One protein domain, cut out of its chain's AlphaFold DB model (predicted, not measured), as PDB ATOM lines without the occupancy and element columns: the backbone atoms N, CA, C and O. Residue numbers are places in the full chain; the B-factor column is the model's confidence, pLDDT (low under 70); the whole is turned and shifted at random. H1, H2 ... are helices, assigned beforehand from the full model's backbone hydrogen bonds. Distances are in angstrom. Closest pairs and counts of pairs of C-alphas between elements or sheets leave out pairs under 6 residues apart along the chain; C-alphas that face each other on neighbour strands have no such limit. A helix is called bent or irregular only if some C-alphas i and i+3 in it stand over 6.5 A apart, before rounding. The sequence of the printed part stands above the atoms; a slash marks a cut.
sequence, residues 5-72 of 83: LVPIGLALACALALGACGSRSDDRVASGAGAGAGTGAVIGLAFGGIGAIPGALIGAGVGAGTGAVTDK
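What this domain is: This is residues 5 to 72 of the 83 residues of an uncharacterized protein of Stella humosa (UniProt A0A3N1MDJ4). Two helices, H2 and H3, lie side by side as a close helical hairpin, and a third, H1, splays away from H2 as an arm, so that H1 and H2 make a narrow V that meets where H1 ends and H2 begins. H2 is in the middle of this flat arrangement, with H3 along one side of it and H1 on the other, and residues 5 to 12 of H1 stick out. The printed part has 68 residues with three named helices, H1, H2 and H3 in that order along the chain, and no named strand; the class is all helix. It is only just compact, close to loose, with a radius of gyration of the C-alphas of 12.8 A, and it spans 37 by 28 by 10 A.

Where its parts are: The longest helix, H2, holds residues 25 to 46 and measures 31.3 A from first to last C-alpha, beginning at C-alpha 25 at (148.457, 167.645, 177.283). H3 holds residues 52 to 69 and measures 25.5 A, ending at C-alpha 69 at (153.839, 163.030, 182.942). H1 holds residues 5 to 20 and measures 22.1 A, from C-alpha 5 at (140.172, 146.130, 154.406).

How they stand to each other: H2 and H3 touch, with 75 pairs of C-alphas within 8 A. Their closest C-alphas, those of Ala 37 and Ala 56, are 3.8 A apart, and their centres are 6.1 A apart. They run opposite ways at a shallow tilt of 25 degrees and form a helical hairpin. H1 and H2 are also a helical hairpin, running opposite ways at a shallow tilt of 28 degrees, but their centres are 14.2 A apart. H1 touches H2 with residues 17 to 20 alone, and H2 touches H1 with residues 27 to 31 alone; the closest C-alphas, those of Ala 20 and Ser 31, are 6.1 A apart. H1 and H3 are apart. In H1, H2 and H3 every O i to N i+4 pair is within hydrogen-bond range, and no helix is bent.

The domain as a whole: The two C-alphas farthest apart are those of Gly 48 and Lys 72, at 37.2 A. Residues 5 to 12, which belong to H1, stand free; the body without them spans 37 by 24 by 10 A. The printed part has no cut, and both links, H1 to H2 with 4 residues and H2 to H3 with 5, are tight. The mean pLDDT of the printed part is 81.0; it is under 70 at residue 5, at residues 17 to 23 and at residue 72.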
ATOM      1  N   LEU A   5     140.628 145.139 153.420       69.62
ATOM      2  CA  LEU A   5     140.172 146.130 154.406       69.62
ATOM      3  C   LEU A   5     141.200 146.362 155.519       69.62
ATOM      4  O   LEU A   5     141.283 147.463 156.049       69.62
ATOM      5  N   VAL A   6     142.029 145.360 155.817       77.62
ATOM      6  CA  VAL A   6     143.129 145.465 156.790       77.62
ATOM      7  C   VAL A   6     144.115 146.600 156.460       77.62
ATOM      8  O   VAL A   6     144.354 147.421 157.345       77.62
ATOM      9  N   PRO A   7     144.661 146.730 155.230       79.81
ATOM     10  CA  PRO A   7     145.607 147.807 154.927       79.81
ATOM     11  C   PRO A   7     144.958 149.196 154.961       79.81
ATOM     12  O   PRO A   7     145.601 150.151 155.379       79.81
ATOM     13  N   ILE A   8     143.682 149.314 154.580       82.12
ATOM     14  CA  ILE A   8     142.935 150.581 154.647       82.12
ATOM     15  C   ILE A   8     142.696 150.975 156.109       82.12
ATOM     16  O   ILE A   8     142.922 152.123 156.483       82.12
ATOM     17  N   GLY A   9     142.295 150.014 156.949       81.81
ATOM     18  CA  GLY A   9     142.112 150.228 158.383       81.81
ATOM     19  C   GLY A   9     143.409 150.630 159.085       81.81
ATOM     20  O   GLY A   9     143.402 151.556 159.892       81.81
ATOM     21  N   LEU A  10     144.534 149.998 158.734       82.12
ATOM     22  CA  LEU A  10     145.849 150.351 159.270       82.12
ATOM     23  C   LEU A  10     146.304 151.745 158.817       82.12
ATOM     24  O   LEU A  10     146.774 152.526 159.637       82.12
ATOM     25  N   ALA A  11     146.136 152.081 157.535       81.94
ATOM     26  CA  ALA A  11     146.487 153.403 157.015       81.94
ATOM     27  C   ALA A  11     145.673 154.515 157.695       81.94
ATOM     28  O   ALA A  11     146.227 155.552 158.061       81.94
ATOM     29  N   LEU A  12     144.379 154.275 157.921       79.94
ATOM     30  CA  LEU A  12     143.510 155.195 158.645       79.94
ATOM     31  C   LEU A  12     143.948 155.331 160.110       79.94
ATOM     32  O   LEU A  12     144.113 156.446 160.587       79.94
ATOM     33  N   ALA A  13     144.224 154.222 160.805       77.88
ATOM     34  CA  ALA A  13     144.723 154.251 162.180       77.88
ATOM     35  C   ALA A  13     146.039 155.041 162.309       77.88
ATOM     36  O   ALA A  13     146.175 155.852 163.222       77.88
ATOM     37  N   CYS A  14     146.971 154.874 161.366       77.38
ATOM     38  CA  CYS A  14     148.199 155.666 161.316       77.38
ATOM     39  C   CYS A  14     147.911 157.156 161.086       77.38
ATOM     40  O   CYS A  14     148.481 157.996 161.774       77.38
ATOM     41  N   ALA A  15     147.007 157.502 160.166       76.44
ATOM     42  CA  ALA A  15     146.640 158.895 159.912       76.44
ATOM     43  C   ALA A  15     146.006 159.565 161.146       76.44
ATOM     44  O   ALA A  15     146.355 160.700 161.474       76.44
ATOM     45  N   LEU A  16     145.134 158.851 161.871       70.25
ATOM     46  CA  LEU A  16     144.582 159.335 163.136       70.25
ATOM     47  C   LEU A  16     145.659 159.453 164.218       70.25
ATOM     48  O   LEU A  16     145.669 160.448 164.930       70.25
ATOM     49  N   ALA A  17     146.587 158.498 164.322       69.12
ATOM     50  CA  ALA A  17     147.677 158.554 165.296       69.12
ATOM     51  C   ALA A  17     148.612 159.757 165.063       69.12
ATOM     52  O   ALA A  17     149.020 160.411 166.022       69.12
ATOM     53  N   LEU A  18     148.905 160.094 163.800       67.81
ATOM     54  CA  LEU A  18     149.678 161.293 163.458       67.81
ATOM     55  C   LEU A  18     148.934 162.584 163.832       67.81
ATOM     56  O   LEU A  18     149.553 163.513 164.346       67.81
ATOM     57  N   GLY A  19     147.619 162.646 163.598       62.97
ATOM     58  CA  GLY A  19     146.797 163.804 163.967       62.97
ATOM     59  C   GLY A  19     146.550 163.938 165.475       62.97
ATOM     60  O   GLY A  19     146.413 165.049 165.980       62.97
ATOM     61  N   ALA A  20     146.530 162.816 166.195       57.72
ATOM     62  CA  ALA A  20     146.222 162.742 167.620       57.72
ATOM     63  C   ALA A  20     147.450 162.929 168.535       57.72
ATOM     64  O   ALA A  20     147.297 163.117 169.739       57.72
ATOM     65  N   CYS A  21     148.672 162.993 167.987       65.62
ATOM     66  CA  CYS A  21     149.892 163.404 168.707       65.62
ATOM     67  C   CYS A  21     149.909 164.925 169.020       65.62
ATOM     68  O   CYS A  21     150.941 165.600 168.948       65.62
ATOM     69  N   GLY A  22     148.728 165.474 169.317       62.38
ATOM     70  CA  GLY A  22     148.421 166.881 169.491       62.38
ATOM     71  C   GLY A  22     149.349 167.579 170.477       62.38
ATOM     72  O   GLY A  22     150.019 166.991 171.324       62.38
ATOM     73  N   SER A  23     149.443 168.894 170.336       66.56
ATOM     74  CA  SER A  23     150.379 169.684 171.133       66.56
ATOM     75  C   SER A  23     149.891 170.021 172.542       66.56
ATOM     76  O   SER A  23     150.676 170.560 173.320       66.56
ATOM     77  N   ARG A  24     148.637 169.699 172.873       73.50
ATOM     78  CA  ARG A  24     148.073 169.884 174.209       73.50
ATOM     79  C   ARG A  24     148.157 168.599 175.033       73.50
ATOM     80  O   ARG A  24     148.195 167.498 174.487       73.50
ATOM     81  N   SER A  25     148.239 168.752 176.348       77.69
ATOM     82  CA  SER A  25     148.457 167.645 177.283       77.69
ATOM     83  C   SER A  25     147.252 166.698 177.366       77.69
ATOM     84  O   SER A  25     147.421 165.488 177.444       77.69
ATOM     85  N   ASP A  26     146.031 167.224 177.270       77.62
ATOM     86  CA  ASP A  26     144.775 166.463 177.212       77.62
ATOM     87  C   ASP A  26     144.687 165.559 175.975       77.62
ATOM     88  O   ASP A  26     144.350 164.379 176.101       77.62
ATOM     89  N   ASP A  27     145.086 166.067 174.805       77.19
ATOM     90  CA  ASP A  27     145.166 165.273 173.574       77.19
ATOM     91  C   ASP A  27     146.159 164.104 173.720       77.19
ATOM     92  O   ASP A  27     145.888 162.990 173.263       77.19
ATOM     93  N   ARG A  28     147.298 164.322 174.397       76.81
ATOM     94  CA  ARG A  28     148.330 163.292 174.637       76.81
ATOM     95  C   ARG A  28     147.859 162.217 175.603       76.81
ATOM     96  O   ARG A  28     148.078 161.035 175.345       76.81
ATOM     97  N   VAL A  29     147.200 162.615 176.689       83.31
ATOM     98  CA  VAL A  29     146.632 161.686 177.673       83.31
ATOM     99  C   VAL A  29     145.548 160.833 177.025       83.31
ATOM    100  O   VAL A  29     145.603 159.607 177.119       83.31
ATOM    101  N   ALA A  30     144.594 161.455 176.327       84.31
ATOM    102  CA  ALA A  30     143.494 160.744 175.682       84.31
ATOM    103  C   ALA A  30     143.996 159.789 174.588       84.31
ATOM    104  O   ALA A  30     143.557 158.639 174.512       84.31
ATOM    105  N   SER A  31     144.962 160.231 173.781       82.06
ATOM    106  CA  SER A  31     145.528 159.416 172.702       82.06
ATOM    107  C   SER A  31     146.405 158.285 173.225       82.06
ATOM    108  O   SER A  31     146.301 157.162 172.737       82.06
ATOM    109  N   GLY A  32     147.219 158.542 174.254       82.12
ATOM    110  CA  GLY A  32     148.006 157.517 174.937       82.12
ATOM    111  C   GLY A  32     147.111 156.461 175.585       82.12
ATOM    112  O   GLY A  32     147.363 155.265 175.432       82.12
ATOM    113  N   ALA A  33     146.019 156.886 176.225       86.19
ATOM    114  CA  ALA A  33     145.023 155.987 176.796       86.19
ATOM    115  C   ALA A  33     144.345 155.125 175.721       86.19
ATOM    116  O   ALA A  33     144.267 153.904 175.853       86.19
ATOM    117  N   GLY A  34     143.871 155.748 174.638       85.81
ATOM    118  CA  GLY A  34     143.154 155.065 173.564       85.81
ATOM    119  C   GLY A  34     144.032 154.077 172.795       85.81
ATOM    120  O   GLY A  34     143.642 152.925 172.596       85.81
ATOM    121  N   ALA A  35     145.239 154.497 172.408       86.00
ATOM    122  CA  ALA A  35     146.190 153.636 171.710       86.00
ATOM    123  C   ALA A  35     146.677 152.494 172.612       86.00
ATOM    124  O   ALA A  35     146.659 151.334 172.200       86.00
ATOM    125  N   GLY A  36     147.027 152.801 173.865       84.56
ATOM    126  CA  GLY A  36     147.430 151.806 174.851       84.56
ATOM    127  C   GLY A  36     146.336 150.770 175.118       84.56
ATOM    128  O   GLY A  36     146.628 149.574 175.132       84.56
ATOM    129  N   ALA A  37     145.072 151.193 175.241       88.81
ATOM    130  CA  ALA A  37     143.946 150.270 175.362       88.81
ATOM    131  C   ALA A  37     143.772 149.387 174.129       88.81
ATOM    132  O   ALA A  37     143.622 148.173 174.261       88.81
ATOM    133  N   GLY A  38     143.797 149.980 172.933       86.75
ATOM    134  CA  GLY A  38     143.630 149.241 171.685       86.75
ATOM    135  C   GLY A  38     144.708 148.173 171.512       86.75
ATOM    136  O   GLY A  38     144.399 146.999 171.306       86.75
ATOM    137  N   THR A  39     145.976 148.552 171.669       87.19
ATOM    138  CA  THR A  39     147.104 147.621 171.562       87.19
ATOM    139  C   THR A  39     147.075 146.570 172.672       87.19
ATOM    140  O   THR A  39     147.232 145.383 172.390       87.19
ATOM    141  N   GLY A  40     146.812 146.975 173.917       83.69
ATOM    142  CA  GLY A  40     146.714 146.067 175.058       83.69
ATOM    143  C   GLY A  40     145.587 145.043 174.917       83.69
ATOM    144  O   GLY A  40     145.783 143.872 175.242       83.69
ATOM    145  N   ALA A  41     144.440 145.439 174.355       88.62
ATOM    146  CA  ALA A  41     143.350 144.522 174.042       88.62
ATOM    147  C   ALA A  41     143.711 143.546 172.925       88.62
ATOM    148  O   ALA A  41     143.464 142.353 173.069       88.62
ATOM    149  N   VAL A  42     144.313 144.019 171.829       90.25
ATOM    150  CA  VAL A  42     144.705 143.155 170.702       90.25
ATOM    151  C   VAL A  42     145.730 142.111 171.142       90.25
ATOM    152  O   VAL A  42     145.580 140.931 170.826       90.25
ATOM    153  N   ILE A  43     146.738 142.518 171.917       87.56
ATOM    154  CA  ILE A  43     147.728 141.594 172.479       87.56
ATOM    155  C   ILE A  43     147.042 140.642 173.467       87.56
ATOM    156  O   ILE A  43     147.176 139.428 173.347       87.56
ATOM    157  N   GLY A  44     146.235 141.155 174.395       85.81
ATOM    158  CA  GLY A  44     145.499 140.328 175.353       85.81
ATOM    159  C   GLY A  44     144.555 139.307 174.703       85.81
ATOM    160  O   GLY A  44     144.403 138.196 175.214       85.81
ATOM    161  N   LEU A  45     143.967 139.644 173.550       89.19
ATOM    162  CA  LEU A  45     143.197 138.715 172.722       89.19
ATOM    163  C   LEU A  45     144.094 137.635 172.110       89.19
ATOM    164  O   LEU A  45     143.754 136.456 172.187       89.19
ATOM    165  N   ALA A  46     145.245 138.018 171.550       89.31
ATOM    166  CA  ALA A  46     146.181 137.097 170.908       89.31
ATOM    167  C   ALA A  46     146.755 136.038 171.870       89.31
ATOM    168  O   ALA A  46     147.016 134.913 171.452       89.31
ATOM    169  N   PHE A  47     146.909 136.374 173.155       85.19
ATOM    170  CA  PHE A  47     147.517 135.502 174.172       85.19
ATOM    171  C   PHE A  47     146.515 134.726 175.045       85.19
ATOM    172  O   PHE A  47     146.888 134.201 176.091       85.19
ATOM    173  N   GLY A  48     145.250 134.610 174.626       78.88
ATOM    174  CA  GLY A  48     144.276 133.748 175.312       78.88
ATOM    175  C   GLY A  48     142.906 134.367 175.562       78.88
ATOM    176  O   GLY A  48     142.147 133.828 176.365       78.88
ATOM    177  N   GLY A  49     142.566 135.481 174.904       76.00
ATOM    178  CA  GLY A  49     141.219 136.070 174.909       76.00
ATOM    179  C   GLY A  49     140.838 136.791 176.205       76.00
ATOM    180  O   GLY A  49     140.451 137.957 176.178       76.00
ATOM    181  N   ILE A  50     141.002 136.128 177.353       85.06
ATOM    182  CA  ILE A  50     140.730 136.654 178.702       85.06
ATOM    183  C   ILE A  50     141.607 137.872 179.018       85.06
ATOM    184  O   ILE A  50     141.197 138.756 179.767       85.06
ATOM    185  N   GLY A  51     142.791 137.957 178.405       85.31
ATOM    186  CA  GLY A  51     143.725 139.062 178.588       85.31
ATOM    187  C   GLY A  51     143.277 140.384 177.963       85.31
ATOM    188  O   GLY A  51     143.897 141.405 178.235       85.31
ATOM    189  N   ALA A  52     142.231 140.402 177.132       88.81
ATOM    190  CA  ALA A  52     141.851 141.570 176.337       88.81
ATOM    191  C   ALA A  52     141.448 142.781 177.184       88.81
ATOM    192  O   ALA A  52     141.987 143.867 177.017       88.81
ATOM    193  N   ILE A  53     140.513 142.589 178.116       89.81
ATOM    194  CA  ILE A  53     140.035 143.655 179.003       89.81
ATOM    195  C   ILE A  53     141.141 144.121 179.960       89.81
ATOM    196  O   ILE A  53     141.422 145.320 179.975       89.81
ATOM    197  N   PRO A  54     141.814 143.238 180.727       89.81
ATOM    198  CA  PRO A  54     142.894 143.681 181.605       89.81
ATOM    199  C   PRO A  54     144.062 144.290 180.819       89.81
ATOM    200  O   PRO A  54     144.610 145.299 181.248       89.81
ATOM    201  N   GLY A  55     144.393 143.760 179.639       86.69
ATOM    202  CA  GLY A  55     145.390 144.334 178.738       86.69
ATOM    203  C   GLY A  55     145.004 145.730 178.251       86.69
ATOM    204  O   GLY A  55     145.842 146.628 178.276       86.69
ATOM    205  N   ALA A  56     143.736 145.949 177.886       89.69
ATOM    206  CA  ALA A  56     143.231 147.276 177.539       89.69
ATOM    207  C   ALA A  56     143.317 148.253 178.714       89.69
ATOM    208  O   ALA A  56     143.747 149.386 178.536       89.69
ATOM    209  N   LEU A  57     142.921 147.829 179.914       91.00
ATOM    210  CA  LEU A  57     142.934 148.694 181.093       91.00
ATOM    211  C   LEU A  57     144.359 149.075 181.500       91.00
ATOM    212  O   LEU A  57     144.628 150.246 181.757       91.00
ATOM    213  N   ILE A  58     145.282 148.109 181.509       91.75
ATOM    214  CA  ILE A  58     146.696 148.354 181.812       91.75
ATOM    215  C   ILE A  58     147.310 149.247 180.734       91.75
ATOM    216  O   ILE A  58     147.948 150.246 181.054       91.75
ATOM    217  N   GLY A  59     147.078 148.930 179.460       87.44
ATOM    218  CA  GLY A  59     147.576 149.719 178.342       87.44
ATOM    219  C   GLY A  59     147.049 151.154 178.359       87.44
ATOM    220  O   GLY A  59     147.834 152.086 178.188       87.44
ATOM    221  N   ALA A  60     145.758 151.356 178.646       88.88
ATOM    222  CA  ALA A  60     145.187 152.688 178.827       88.88
ATOM    223  C   ALA A  60     145.801 153.425 180.011       88.88
ATOM    224  O   ALA A  60     146.154 154.589 179.870       88.88
ATOM    225  N   GLY A  61     145.939 152.770 181.164       90.31
ATOM    226  CA  GLY A  61     146.498 153.393 182.361       90.31
ATOM    227  C   GLY A  61     147.945 153.838 182.160       90.31
ATOM    228  O   GLY A  61     148.287 154.981 182.459       90.31
ATOM    229  N   VAL A  62     148.783 152.968 181.590       89.69
ATOM    230  CA  VAL A  62     150.190 153.279 181.297       89.69
ATOM    231  C   VAL A  62     150.297 154.358 180.218       89.69
ATOM    232  O   VAL A  62     151.060 155.308 180.381       89.69
ATOM    233  N   GLY A  63     149.512 154.264 179.142       82.12
ATOM    234  CA  GLY A  63     149.509 155.257 178.068       82.12
ATOM    235  C   GLY A  63     148.998 156.634 178.508       82.12
ATOM    236  O   GLY A  63     149.616 157.646 178.184       82.12
ATOM    237  N   ALA A  64     147.930 156.680 179.309       84.81
ATOM    238  CA  ALA A  64     147.410 157.905 179.918       84.81
ATOM    239  C   ALA A  64     148.422 158.518 180.889       84.81
ATOM    240  O   ALA A  64     148.697 159.713 180.820       84.81
ATOM    241  N   GLY A  65     148.999 157.693 181.770       86.50
ATOM    242  CA  GLY A  65     150.003 158.121 182.738       86.50
ATOM    243  C   GLY A  65     151.225 158.713 182.049       86.50
ATOM    244  O   GLY A  65     151.664 159.795 182.413       86.50
ATOM    245  N   THR A  66     151.707 158.065 180.987       83.38
ATOM    246  CA  THR A  66     152.843 158.552 180.192       83.38
ATOM    247  C   THR A  66     152.527 159.896 179.530       83.38
ATOM    248  O   THR A  66     153.346 160.809 179.577       83.38
ATOM    249  N   GLY A  67     151.325 160.053 178.965       76.62
ATOM    250  CA  GLY A  67     150.873 161.323 178.392       76.62
ATOM    251  C   GLY A  67     150.652 162.429 179.428       76.62
ATOM    252  O   GLY A  67     150.758 163.600 179.083       76.62
ATOM    253  N   ALA A  68     150.369 162.068 180.684       80.56
ATOM    254  CA  ALA A  68     150.154 163.015 181.777       80.56
ATOM    255  C   ALA A  68     151.465 163.503 182.409       80.56
ATOM    256  O   ALA A  68     151.507 164.618 182.917       80.56
ATOM    257  N   VAL A  69     152.515 162.675 182.397       84.62
ATOM    258  CA  VAL A  69     153.839 163.030 182.942       84.62
ATOM    259  C   VAL A  69     154.790 163.632 181.906       84.62
ATOM    260  O   VAL A  69     155.876 164.054 182.282       84.62
ATOM    261  N   THR A  70     154.420 163.637 180.622       75.62
ATOM    262  CA  THR A  70     155.259 164.152 179.527       75.62
ATOM    263  C   THR A  70     154.707 165.474 179.016       75.62
ATOM    264  O   THR A  70     153.549 165.541 178.596       75.62
ATOM    265  N   ASP A  71     155.551 166.501 178.951       71.38
ATOM    266  CA  ASP A  71     155.171 167.808 178.426       71.38
ATOM    267  C   ASP A  71     155.595 168.002 176.964       71.38
ATOM    268  O   ASP A  71     156.471 167.330 176.419       71.38
ATOM    269  N   LYS A  72     154.978 168.977 176.282       65.62
ATOM    270  CA  LYS A  72     155.287 169.299 174.874       65.62
ATOM    271  C   LYS A  72     156.773 169.630 174.653       65.62
ATOM    272  O   LYS A  72     157.303 169.350 173.580       65.62
TER     273      LYS A  72